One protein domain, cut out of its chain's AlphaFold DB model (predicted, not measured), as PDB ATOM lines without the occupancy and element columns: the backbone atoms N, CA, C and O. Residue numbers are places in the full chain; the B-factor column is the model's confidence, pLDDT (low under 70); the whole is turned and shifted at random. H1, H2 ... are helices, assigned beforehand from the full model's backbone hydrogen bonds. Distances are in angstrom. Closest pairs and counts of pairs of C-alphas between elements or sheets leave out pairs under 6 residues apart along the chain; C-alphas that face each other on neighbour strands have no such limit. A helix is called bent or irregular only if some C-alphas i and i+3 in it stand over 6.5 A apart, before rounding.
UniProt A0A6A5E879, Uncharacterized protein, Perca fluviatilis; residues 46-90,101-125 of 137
ATOM      1  N   ARG A  46     -39.630  10.415 -44.467       84.50
ATOM      2  CA  ARG A  46     -38.281  10.978 -44.326       84.50
ATOM      3  C   ARG A  46     -37.725  10.853 -42.906       84.50
ATOM      4  O   ARG A  46     -36.552  10.541 -42.749       84.50
ATOM      5  N   GLU A  47     -38.551  11.109 -41.900       86.50
ATOM      6  CA  GLU A  47     -38.145  11.117 -40.492       86.50
ATOM      7  C   GLU A  47     -37.822   9.700 -40.009       86.50
ATOM      8  O   GLU A  47     -36.779   9.463 -39.404       86.50
ATOM      9  N   ALA A  48     -38.682   8.733 -40.346       84.31
ATOM     10  CA  ALA A  48     -38.461   7.327 -40.017       84.31
ATOM     11  C   ALA A  48     -37.186   6.786 -40.686       84.31
ATOM     12  O   ALA A  48     -36.353   6.155 -40.032       84.31
ATOM     13  N   LEU A  49     -37.003   7.091 -41.975       85.19
ATOM     14  CA  LEU A  49     -35.837   6.657 -42.736       85.19
ATOM     15  C   LEU A  49     -34.542   7.288 -42.204       85.19
ATOM     16  O   LEU A  49     -33.550   6.586 -42.008       85.19
ATOM     17  N   PHE A  50     -34.560   8.590 -41.913       88.06
ATOM     18  CA  PHE A  50     -33.411   9.278 -41.332       88.06
ATOM     19  C   PHE A  50     -33.047   8.709 -39.960       88.06
ATOM     20  O   PHE A  50     -31.881   8.410 -39.726       88.06
ATOM     21  N   SER A  51     -34.025   8.480 -39.082       87.19
ATOM     22  CA  SER A  51     -33.783   7.890 -37.762       87.19
ATOM     23  C   SER A  51     -33.153   6.495 -37.851       87.19
ATOM     24  O   SER A  51     -32.231   6.196 -37.091       87.19
ATOM     25  N   TYR A  52     -33.627   5.645 -38.768       85.56
ATOM     26  CA  TYR A  52     -33.101   4.289 -38.944       85.56
ATOM     27  C   TYR A  52     -31.651   4.300 -39.443       85.56
ATOM     28  O   TYR A  52     -30.762   3.717 -38.815       85.56
ATOM     29  N   PHE A  53     -31.385   5.015 -40.539       88.56
ATOM     30  CA  PHE A  53     -30.036   5.083 -41.098       88.56
ATOM     31  C   PHE A  53     -29.074   5.860 -40.205       88.56
ATOM     32  O   PHE A  53     -27.912   5.485 -40.118       88.56
ATOM     33  N   SER A  54     -29.532   6.898 -39.502       91.00
ATOM     34  CA  SER A  54     -28.698   7.641 -38.554       91.00
ATOM     35  C   SER A  54     -28.206   6.741 -37.422       91.00
ATOM     36  O   SER A  54     -27.011   6.730 -37.137       91.00
ATOM     37  N   SER A  55     -29.083   5.914 -36.842       88.81
ATOM     38  CA  SER A  55     -28.682   4.961 -35.801       88.81
ATOM     39  C   SER A  55     -27.659   3.941 -36.310       88.81
ATOM     40  O   SER A  55     -26.697   3.633 -35.609       88.81
ATOM     41  N   MET A  56     -27.853   3.424 -37.526       91.62
ATOM     42  CA  MET A  56     -26.943   2.457 -38.146       91.62
ATOM     43  C   MET A  56     -25.592   3.084 -38.508       91.62
ATOM     44  O   MET A  56     -24.543   2.518 -38.221       91.62
ATOM     45  N   MET A  57     -25.596   4.274 -39.108       94.06
ATOM     46  CA  MET A  57     -24.367   4.998 -39.431       94.06
ATOM     47  C   MET A  57     -23.593   5.377 -38.170       94.06
ATOM     48  O   MET A  57     -22.368   5.328 -38.181       94.06
ATOM     49  N   ASN A  58     -24.283   5.712 -37.077       94.69
ATOM     50  CA  ASN A  58     -23.633   6.031 -35.812       94.69
ATOM     51  C   ASN A  58     -22.895   4.817 -35.227       94.69
ATOM     52  O   ASN A  58     -21.732   4.933 -34.851       94.69
ATOM     53  N   SER A  59     -23.524   3.635 -35.196       94.31
ATOM     54  CA  SER A  59     -22.865   2.425 -34.686       94.31
ATOM     55  C   SER A  59     -21.673   2.005 -35.551       94.31
ATOM     56  O   SER A  59     -20.606   1.704 -35.018       94.31
ATOM     57  N   ILE A  60     -21.821   2.055 -36.878       96.06
ATOM     58  CA  ILE A  60     -20.725   1.787 -37.819       96.06
ATOM     59  C   ILE A  60     -19.597   2.809 -37.630       96.06
ATOM     60  O   ILE A  60     -18.429   2.433 -37.588       96.06
ATOM     61  N   GLY A  61     -19.932   4.090 -37.460       96.00
ATOM     62  CA  GLY A  61     -18.962   5.157 -37.221       96.00
ATOM     63  C   GLY A  61     -18.125   4.919 -35.964       96.00
ATOM     64  O   GLY A  61     -16.903   5.043 -36.014       96.00
ATOM     65  N   VAL A  62     -18.754   4.501 -34.862       96.88
ATOM     66  CA  VAL A  62     -18.043   4.143 -33.623       96.88
ATOM     67  C   VAL A  62     -17.079   2.978 -33.853       96.88
ATOM     68  O   VAL A  62     -15.933   3.045 -33.410       96.88
ATOM     69  N   LEU A  63     -17.508   1.936 -34.573       96.69
ATOM     70  CA  LEU A  63     -16.648   0.792 -34.886       96.69
ATOM     71  C   LEU A  63     -15.440   1.198 -35.735       96.69
ATOM     72  O   LEU A  63     -14.324   0.807 -35.413       96.69
ATOM     73  N   ILE A  64     -15.643   2.027 -36.762       97.62
ATOM     74  CA  ILE A  64     -14.556   2.517 -37.621       97.62
ATOM     75  C   ILE A  64     -13.544   3.339 -36.811       97.62
ATOM     76  O   ILE A  64     -12.335   3.156 -36.948       97.62
ATOM     77  N   ILE A  65     -14.017   4.232 -35.938       97.06
ATOM     78  CA  ILE A  65     -13.130   5.031 -35.082       97.06
ATOM     79  C   ILE A  65     -12.328   4.118 -34.145       97.06
ATOM     80  O   ILE A  65     -11.122   4.305 -33.994       97.06
ATOM     81  N   ALA A  66     -12.966   3.102 -33.560       97.06
ATOM     82  CA  ALA A  66     -12.285   2.134 -32.708       97.06
ATOM     83  C   ALA A  66     -11.202   1.351 -33.472       97.06
ATOM     84  O   ALA A  66     -10.093   1.201 -32.959       97.06
ATOM     85  N   THR A  67     -11.481   0.912 -34.705       96.56
ATOM     86  CA  THR A  67     -10.484   0.212 -35.530       96.56
ATOM     87  C   THR A  67      -9.310   1.108 -35.906       96.56
ATOM     88  O   THR A  67      -8.177   0.649 -35.853       96.56
ATOM     89  N   ILE A  68      -9.548   2.391 -36.202       96.56
ATOM     90  CA  ILE A  68      -8.474   3.351 -36.513       96.56
ATOM     91  C   ILE A  68      -7.554   3.552 -35.303       96.56
ATOM     92  O   ILE A  68      -6.334   3.601 -35.453       96.56
ATOM     93  N   ILE A  69      -8.118   3.664 -34.096       96.25
ATOM     94  CA  ILE A  69      -7.324   3.814 -32.869       96.25
ATOM     95  C   ILE A  69      -6.474   2.563 -32.636       96.25
ATOM     96  O   ILE A  69      -5.278   2.687 -32.374       96.25
ATOM     97  N   LEU A  70      -7.067   1.377 -32.774       96.00
ATOM     98  CA  LEU A  70      -6.356   0.111 -32.613       96.00
ATOM     99  C   LEU A  70      -5.220  -0.028 -33.636       96.00
ATOM    100  O   LEU A  70      -4.083  -0.264 -33.250       96.00
ATOM    101  N   GLU A  71      -5.492   0.239 -34.913       95.75
ATOM    102  CA  GLU A  71      -4.483   0.215 -35.977       95.75
ATOM    103  C   GLU A  71      -3.344   1.211 -35.705       95.75
ATOM    104  O   GLU A  71      -2.167   0.891 -35.875       95.75
ATOM    105  N   SER A  72      -3.668   2.414 -35.220       91.69
ATOM    106  CA  SER A  72      -2.655   3.404 -34.854       91.69
ATOM    107  C   SER A  72      -1.774   2.944 -33.688       91.69
ATOM    108  O   SER A  72      -0.569   3.200 -33.702       91.69
ATOM    109  N   ALA A  73      -2.347   2.233 -32.712       92.12
ATOM    110  CA  ALA A  73      -1.620   1.681 -31.578       92.12
ATOM    111  C   ALA A  73      -0.708   0.525 -32.007       92.12
ATOM    112  O   ALA A  73       0.450   0.490 -31.596       92.12
ATOM    113  N   ASP A  74      -1.182  -0.362 -32.883       93.12
ATOM    114  CA  ASP A  74      -0.386  -1.464 -33.428       93.12
ATOM    115  C   ASP A  74       0.786  -0.943 -34.266       93.12
ATOM    116  O   ASP A  74       1.927  -1.379 -34.095       93.12
ATOM    117  N   MET A  75       0.540   0.050 -35.129       89.94
ATOM    118  CA  MET A  75       1.605   0.705 -35.891       89.94
ATOM    119  C   MET A  75       2.621   1.391 -34.976       89.94
ATOM    120  O   MET A  75       3.826   1.283 -35.207       89.94
ATOM    121  N   ALA A  76       2.154   2.081 -33.934       88.88
ATOM    122  CA  ALA A  76       3.011   2.713 -32.939       88.88
ATOM    123  C   ALA A  76       3.861   1.673 -32.190       88.88
ATOM    124  O   ALA A  76       5.079   1.820 -32.116       88.88
ATOM    125  N   GLY A  77       3.249   0.592 -31.703       87.69
ATOM    126  CA  GLY A  77       3.935  -0.491 -31.001       87.69
ATOM    127  C   GLY A  77       4.976  -1.185 -31.875       87.69
ATOM    128  O   GLY A  77       6.116  -1.372 -31.449       87.69
ATOM    129  N   LEU A  78       4.634  -1.491 -33.129       88.44
ATOM    130  CA  LEU A  78       5.573  -2.097 -34.070       88.44
ATOM    131  C   LEU A  78       6.743  -1.159 -34.388       88.44
ATOM    132  O   LEU A  78       7.885  -1.614 -34.480       88.44
ATOM    133  N   LYS A  79       6.488   0.148 -34.539       86.75
ATOM    134  CA  LYS A  79       7.550   1.137 -34.747       86.75
ATOM    135  C   LYS A  79       8.457   1.264 -33.535       86.75
ATOM    136  O   LYS A  79       9.666   1.187 -33.711       86.75
ATOM    137  N   TYR A  80       7.884   1.356 -32.340       85.00
ATOM    138  CA  TYR A  80       8.643   1.372 -31.094       85.00
ATOM    139  C   TYR A  80       9.559   0.147 -30.979       85.00
ATOM    140  O   TYR A  80      10.755   0.296 -30.748       85.00
ATOM    141  N   LEU A  81       9.012  -1.051 -31.216       85.31
ATOM    142  CA  LEU A  81       9.776  -2.297 -31.182       85.31
ATOM    143  C   LEU A  81      10.892  -2.302 -32.232       85.31
ATOM    144  O   LEU A  81      12.027  -2.640 -31.920       85.31
ATOM    145  N   THR A  82      10.586  -1.905 -33.470       85.44
ATOM    146  CA  THR A  82      11.577  -1.854 -34.558       85.44
ATOM    147  C   THR A  82      12.742  -0.940 -34.199       85.44
ATOM    148  O   THR A  82      13.894  -1.295 -34.422       85.44
ATOM    149  N   THR A  83      12.450   0.226 -33.632       83.50
ATOM    150  CA  THR A  83      13.470   1.184 -33.221       83.50
ATOM    151  C   THR A  83      14.287   0.674 -32.039       83.50
ATOM    152  O   THR A  83      15.506   0.774 -32.079       83.50
ATOM    153  N   ALA A  84      13.655   0.057 -31.037       82.56
ATOM    154  CA  ALA A  84      14.377  -0.550 -29.919       82.56
ATOM    155  C   ALA A  84      15.354  -1.640 -30.399       82.56
ATOM    156  O   ALA A  84      16.508  -1.656 -29.983       82.56
ATOM    157  N   LEU A  85      14.924  -2.494 -31.339       81.31
ATOM    158  CA  LEU A  85      15.774  -3.523 -31.952       81.31
ATOM    159  C   LEU A  85      16.959  -2.929 -32.736       81.31
ATOM    160  O   LEU A  85      18.031  -3.522 -32.762       81.31
ATOM    161  N   GLN A  86      16.782  -1.778 -33.392       79.38
ATOM    162  CA  GLN A  86      17.853  -1.116 -34.152       79.38
ATOM    163  C   GLN A  86      18.914  -0.462 -33.261       79.38
ATOM    164  O   GLN A  86      20.056  -0.324 -33.688       79.38
ATOM    165  N   THR A  87      18.541  -0.068 -32.045       74.81
ATOM    166  CA  THR A  87      19.418   0.613 -31.082       74.81
ATOM    167  C   THR A  87      20.195  -0.361 -30.191       74.81
ATOM    168  O   THR A  87      20.966   0.064 -29.337       74.81
ATOM    169  N   MET A  88      20.025  -1.672 -30.377       72.12
ATOM    170  CA  MET A  88      20.751  -2.678 -29.600       72.12
ATOM    171  C   MET A  88      22.262  -2.586 -29.853       72.12
ATOM    172  O   MET A  88      22.720  -2.701 -30.990       72.12
ATOM    173  N   GLU A  89      23.028  -2.387 -28.777       65.31
ATOM    174  CA  GLU A  89      24.489  -2.230 -28.815       65.31
ATOM    175  C   GLU A  89      25.218  -3.565 -29.072       65.31
ATOM    176  O   GLU A  89      26.281  -3.576 -29.691       65.31
ATOM    177  N   ASP A  90      24.612  -4.696 -28.676       69.88
ATOM    178  CA  ASP A  90      25.109  -6.051 -28.945       69.88
ATOM    179  C   ASP A  90      23.945  -7.015 -29.282       69.88
ATOM    180  O   ASP A  90      23.127  -7.322 -28.411       69.88
ATOM    181  N   TRP A 101      12.191   4.619 -29.449       78.00
ATOM    182  CA  TRP A 101      11.496   5.895 -29.627       78.00
ATOM    183  C   TRP A 101      10.421   5.795 -30.702       78.00
ATOM    184  O   TRP A 101      10.584   5.141 -31.726       78.00
ATOM    185  N   LEU A 102       9.296   6.475 -30.465       69.31
ATOM    186  CA  LEU A 102       8.185   6.526 -31.420       69.31
ATOM    187  C   LEU A 102       8.424   7.548 -32.538       69.31
ATOM    188  O   LEU A 102       7.962   7.384 -33.665       69.31
ATOM    189  N   LEU A 103       9.132   8.625 -32.203       66.75
ATOM    190  CA  LEU A 103       9.487   9.718 -33.089       66.75
ATOM    191  C   LEU A 103      10.946  10.075 -32.808       66.75
ATOM    192  O   LEU A 103      11.291  10.442 -31.690       66.75
ATOM    193  N   GLU A 104      11.787   9.970 -33.830       59.75
ATOM    194  CA  GLU A 104      13.214  10.320 -33.760       59.75
ATOM    195  C   GLU A 104      13.434  11.836 -33.561       59.75
ATOM    196  O   GLU A 104      14.476  12.268 -33.082       59.75
ATOM    197  N   LYS A 105      12.422  12.654 -33.893       63.62
ATOM    198  CA  LYS A 105      12.372  14.114 -33.698       63.62
ATOM    199  C   LYS A 105      11.124  14.516 -32.908       63.62
ATOM    200  O   LYS A 105      10.167  13.753 -32.824       63.62
ATOM    201  N   GLY A 106      11.080  15.728 -32.354       68.62
ATOM    202  CA  GLY A 106       9.893  16.194 -31.629       68.62
ATOM    203  C   GLY A 106       8.641  16.235 -32.522       68.62
ATOM    204  O   GLY A 106       8.727  16.555 -33.706       68.62
ATOM    205  N   VAL A 107       7.451  15.995 -31.948       65.50
ATOM    206  CA  VAL A 107       6.152  15.982 -32.669       65.50
ATOM    207  C   VAL A 107       5.996  17.193 -33.602       65.50
ATOM    208  O   VAL A 107       5.556  17.061 -34.740       65.50
ATOM    209  N   LYS A 108       6.406  18.386 -33.157       64.94
ATOM    210  CA  LYS A 108       6.312  19.627 -33.946       64.94
ATOM    211  C   LYS A 108       7.170  19.607 -35.215       64.94
ATOM    212  O   LYS A 108       6.731  20.120 -36.242       64.94
ATOM    213  N   GLU A 109       8.356  19.014 -35.158       70.88
ATOM    214  CA  GLU A 109       9.254  18.906 -36.312       70.88
ATOM    215  C   GLU A 109       8.745  17.859 -37.298       70.88
ATOM    216  O   GLU A 109       8.686  18.133 -38.493       70.88
ATOM    217  N   THR A 110       8.258  16.713 -36.812       70.44
ATOM    218  CA  THR A 110       7.656  15.683 -37.671       70.44
ATOM    219  C   THR A 110       6.400  16.190 -38.380       70.44
ATOM    220  O   THR A 110       6.243  15.966 -39.579       70.44
ATOM    221  N   PHE A 111       5.525  16.929 -37.687       71.94
ATOM    222  CA  PHE A 111       4.362  17.563 -38.317       71.94
ATOM    223  C   PHE A 111       4.767  18.657 -39.312       71.94
ATOM    224  O   PHE A 111       4.157  18.764 -40.374       71.94
ATOM    225  N   GLY A 112       5.807  19.442 -39.012       75.00
ATOM    226  CA  GLY A 112       6.354  20.435 -39.939       75.00
ATOM    227  C   GLY A 112       6.919  19.804 -41.216       75.00
ATOM    228  O   GLY A 112       6.638  20.279 -42.319       75.00
ATOM    229  N   GLU A 113       7.652  18.696 -41.091       75.56
ATOM    230  CA  GLU A 113       8.175  17.927 -42.224       75.56
ATOM    231  C   GLU A 113       7.055  17.238 -43.020       75.56
ATOM    232  O   GLU A 113       7.066  17.292 -44.250       75.56
ATOM    233  N   LEU A 114       6.054  16.649 -42.355       77.88
ATOM    234  CA  LEU A 114       4.882  16.047 -43.006       77.88
ATOM    235  C   LEU A 114       4.046  17.090 -43.753       77.88
ATOM    236  O   LEU A 114       3.695  16.872 -44.911       77.88
ATOM    237  N   PHE A 115       3.773  18.240 -43.134       82.00
ATOM    238  CA  PHE A 115       3.043  19.338 -43.768       82.00
ATOM    239  C   PHE A 115       3.819  19.909 -44.957       82.00
ATOM    240  O   PHE A 115       3.239  20.199 -46.002       82.00
ATOM    241  N   SER A 116       5.144  20.007 -44.843       81.69
ATOM    242  CA  SER A 116       6.007  20.429 -45.949       81.69
ATOM    243  C   SER A 116       6.000  19.411 -47.089       81.69
ATOM    244  O   SER A 116       5.817  19.798 -48.242       81.69
ATOM    245  N   LYS A 117       6.103  18.109 -46.792       80.69
ATOM    246  CA  LYS A 117       5.984  17.031 -47.789       80.69
ATOM    247  C   LYS A 117       4.614  17.037 -48.466       80.69
ATOM    248  O   LYS A 117       4.552  16.940 -49.686       80.69
ATOM    249  N   MET A 118       3.534  17.233 -47.712       84.06
ATOM    250  CA  MET A 118       2.169  17.321 -48.241       84.06
ATOM    251  C   MET A 118       1.966  18.572 -49.106       84.06
ATOM    252  O   MET A 118       1.358  18.493 -50.170       84.06
ATOM    253  N   LYS A 119       2.543  19.714 -48.715       78.00
ATOM    254  CA  LYS A 119       2.536  20.952 -49.506       78.00
ATOM    255  C   LYS A 119       3.333  20.816 -50.805       78.00
ATOM    256  O   LYS A 119       2.914  21.351 -51.828       78.00
ATOM    257  N   ILE A 120       4.455  20.095 -50.784       80.12
ATOM    258  CA  ILE A 120       5.251  19.789 -51.981       80.12
ATOM    259  C   ILE A 120       4.486  18.832 -52.903       80.12
ATOM    260  O   ILE A 120       4.443  19.070 -54.107       80.12
ATOM    261  N   LEU A 121       3.838  17.799 -52.356       76.69
ATOM    262  CA  LEU A 121       3.019  16.862 -53.131       76.69
ATOM    263  C   LEU A 121       1.800  17.557 -53.762       76.69
ATOM    264  O   LEU A 121       1.514  17.345 -54.935       76.69
ATOM    265  N   GLY A 122       1.130  18.439 -53.010       72.38
ATOM    266  CA  GLY A 122       0.010  19.248 -53.498       72.38
ATOM    267  C   GLY A 122       0.421  20.275 -54.557       72.38
ATOM    268  O   GLY A 122      -0.314  20.489 -55.515       72.38
ATOM    269  N   LYS A 123       1.624  20.856 -54.446       64.44
ATOM    270  CA  LYS A 123       2.203  21.707 -55.500       64.44
ATOM    271  C   LYS A 123       2.621  20.924 -56.742       64.44
ATOM    272  O   LYS A 123       2.535  21.465 -57.832       64.44
ATOM    273  N   LYS A 124       3.035  19.660 -56.607       55.78
ATOM    274  CA  LYS A 124       3.415  18.810 -57.749       55.78
ATOM    275  C   LYS A 124       2.238  18.432 -58.659       55.78
ATOM    276  O   LYS A 124       2.484  17.979 -59.768       55.78
ATOM    277  N   ASN A 125       0.997  18.624 -58.201       55.25
ATOM    278  CA  ASN A 125      -0.219  18.432 -58.997       55.25
ATOM    279  C   ASN A 125      -0.695  19.714 -59.711       55.25
ATOM    280  O   ASN A 125      -1.669  19.657 -60.458       55.25
TER     281      ASN A 125
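Overview. This is residues 46 to 90 and 101 to 125 of the 137 residues of an uncharacterized protein of Perca fluviatilis (UniProt A0A6A5E879). One long, straight helix, H1, makes the longest axis, and a shorter helix, H2, stands off to one side of its second half and runs at a large angle to it. The two helices have a gap between them; residues 46 to 74 of H1 stick out as a free arm, and so do residues 105 to 125, with H2. The printed part has 70 residues with two named helices, H1 then H2, and no named strand; the class is all helix. The whole is extended, with a radius of gyration of the C-alphas of 19.9 A, and its outline is flat, spanning 65 by 37 by 19 A.

Along the chain. H1 is residues 46 to 86, 58.3 A from first to last C-alpha; it begins at C-alpha 46 (-38.281, 10.978, -44.326) and ends at C-alpha 86 (17.853, -1.116, -34.152). Residues 87 to 90 follow it. After the cut, residues 101 to 106 come before H2, residues 107 to 123, which is 23.9 A long and ends at C-alpha 123 (2.203, 21.707, -55.500). Neither helix is bent.

Arrangement. H1 and H2 are apart: no C-alpha of the one is within 8 A of the other. The N-to-C direction of H1 is (0.97, -0.17, 0.16), mainly toward rising x, and that of H2 is (-0.25, 0.10, -0.96), mainly toward falling z. In H1 and H2 every O i to N i+4 pair is within hydrogen-bond range.

Size, cuts and confidence. The C-alphas farthest apart are those of Arg 46 and Asp 90, at 67.4 A. Residues 91 to 100 are not printed, and C-alphas 90 and 101 are 18.1 A apart across this cut, which lies in the link from H1 to H2. The mean pLDDT of the printed part is 82.5; it is under 70 at residues 89 to 90, 102 to 108 and 123 to 125.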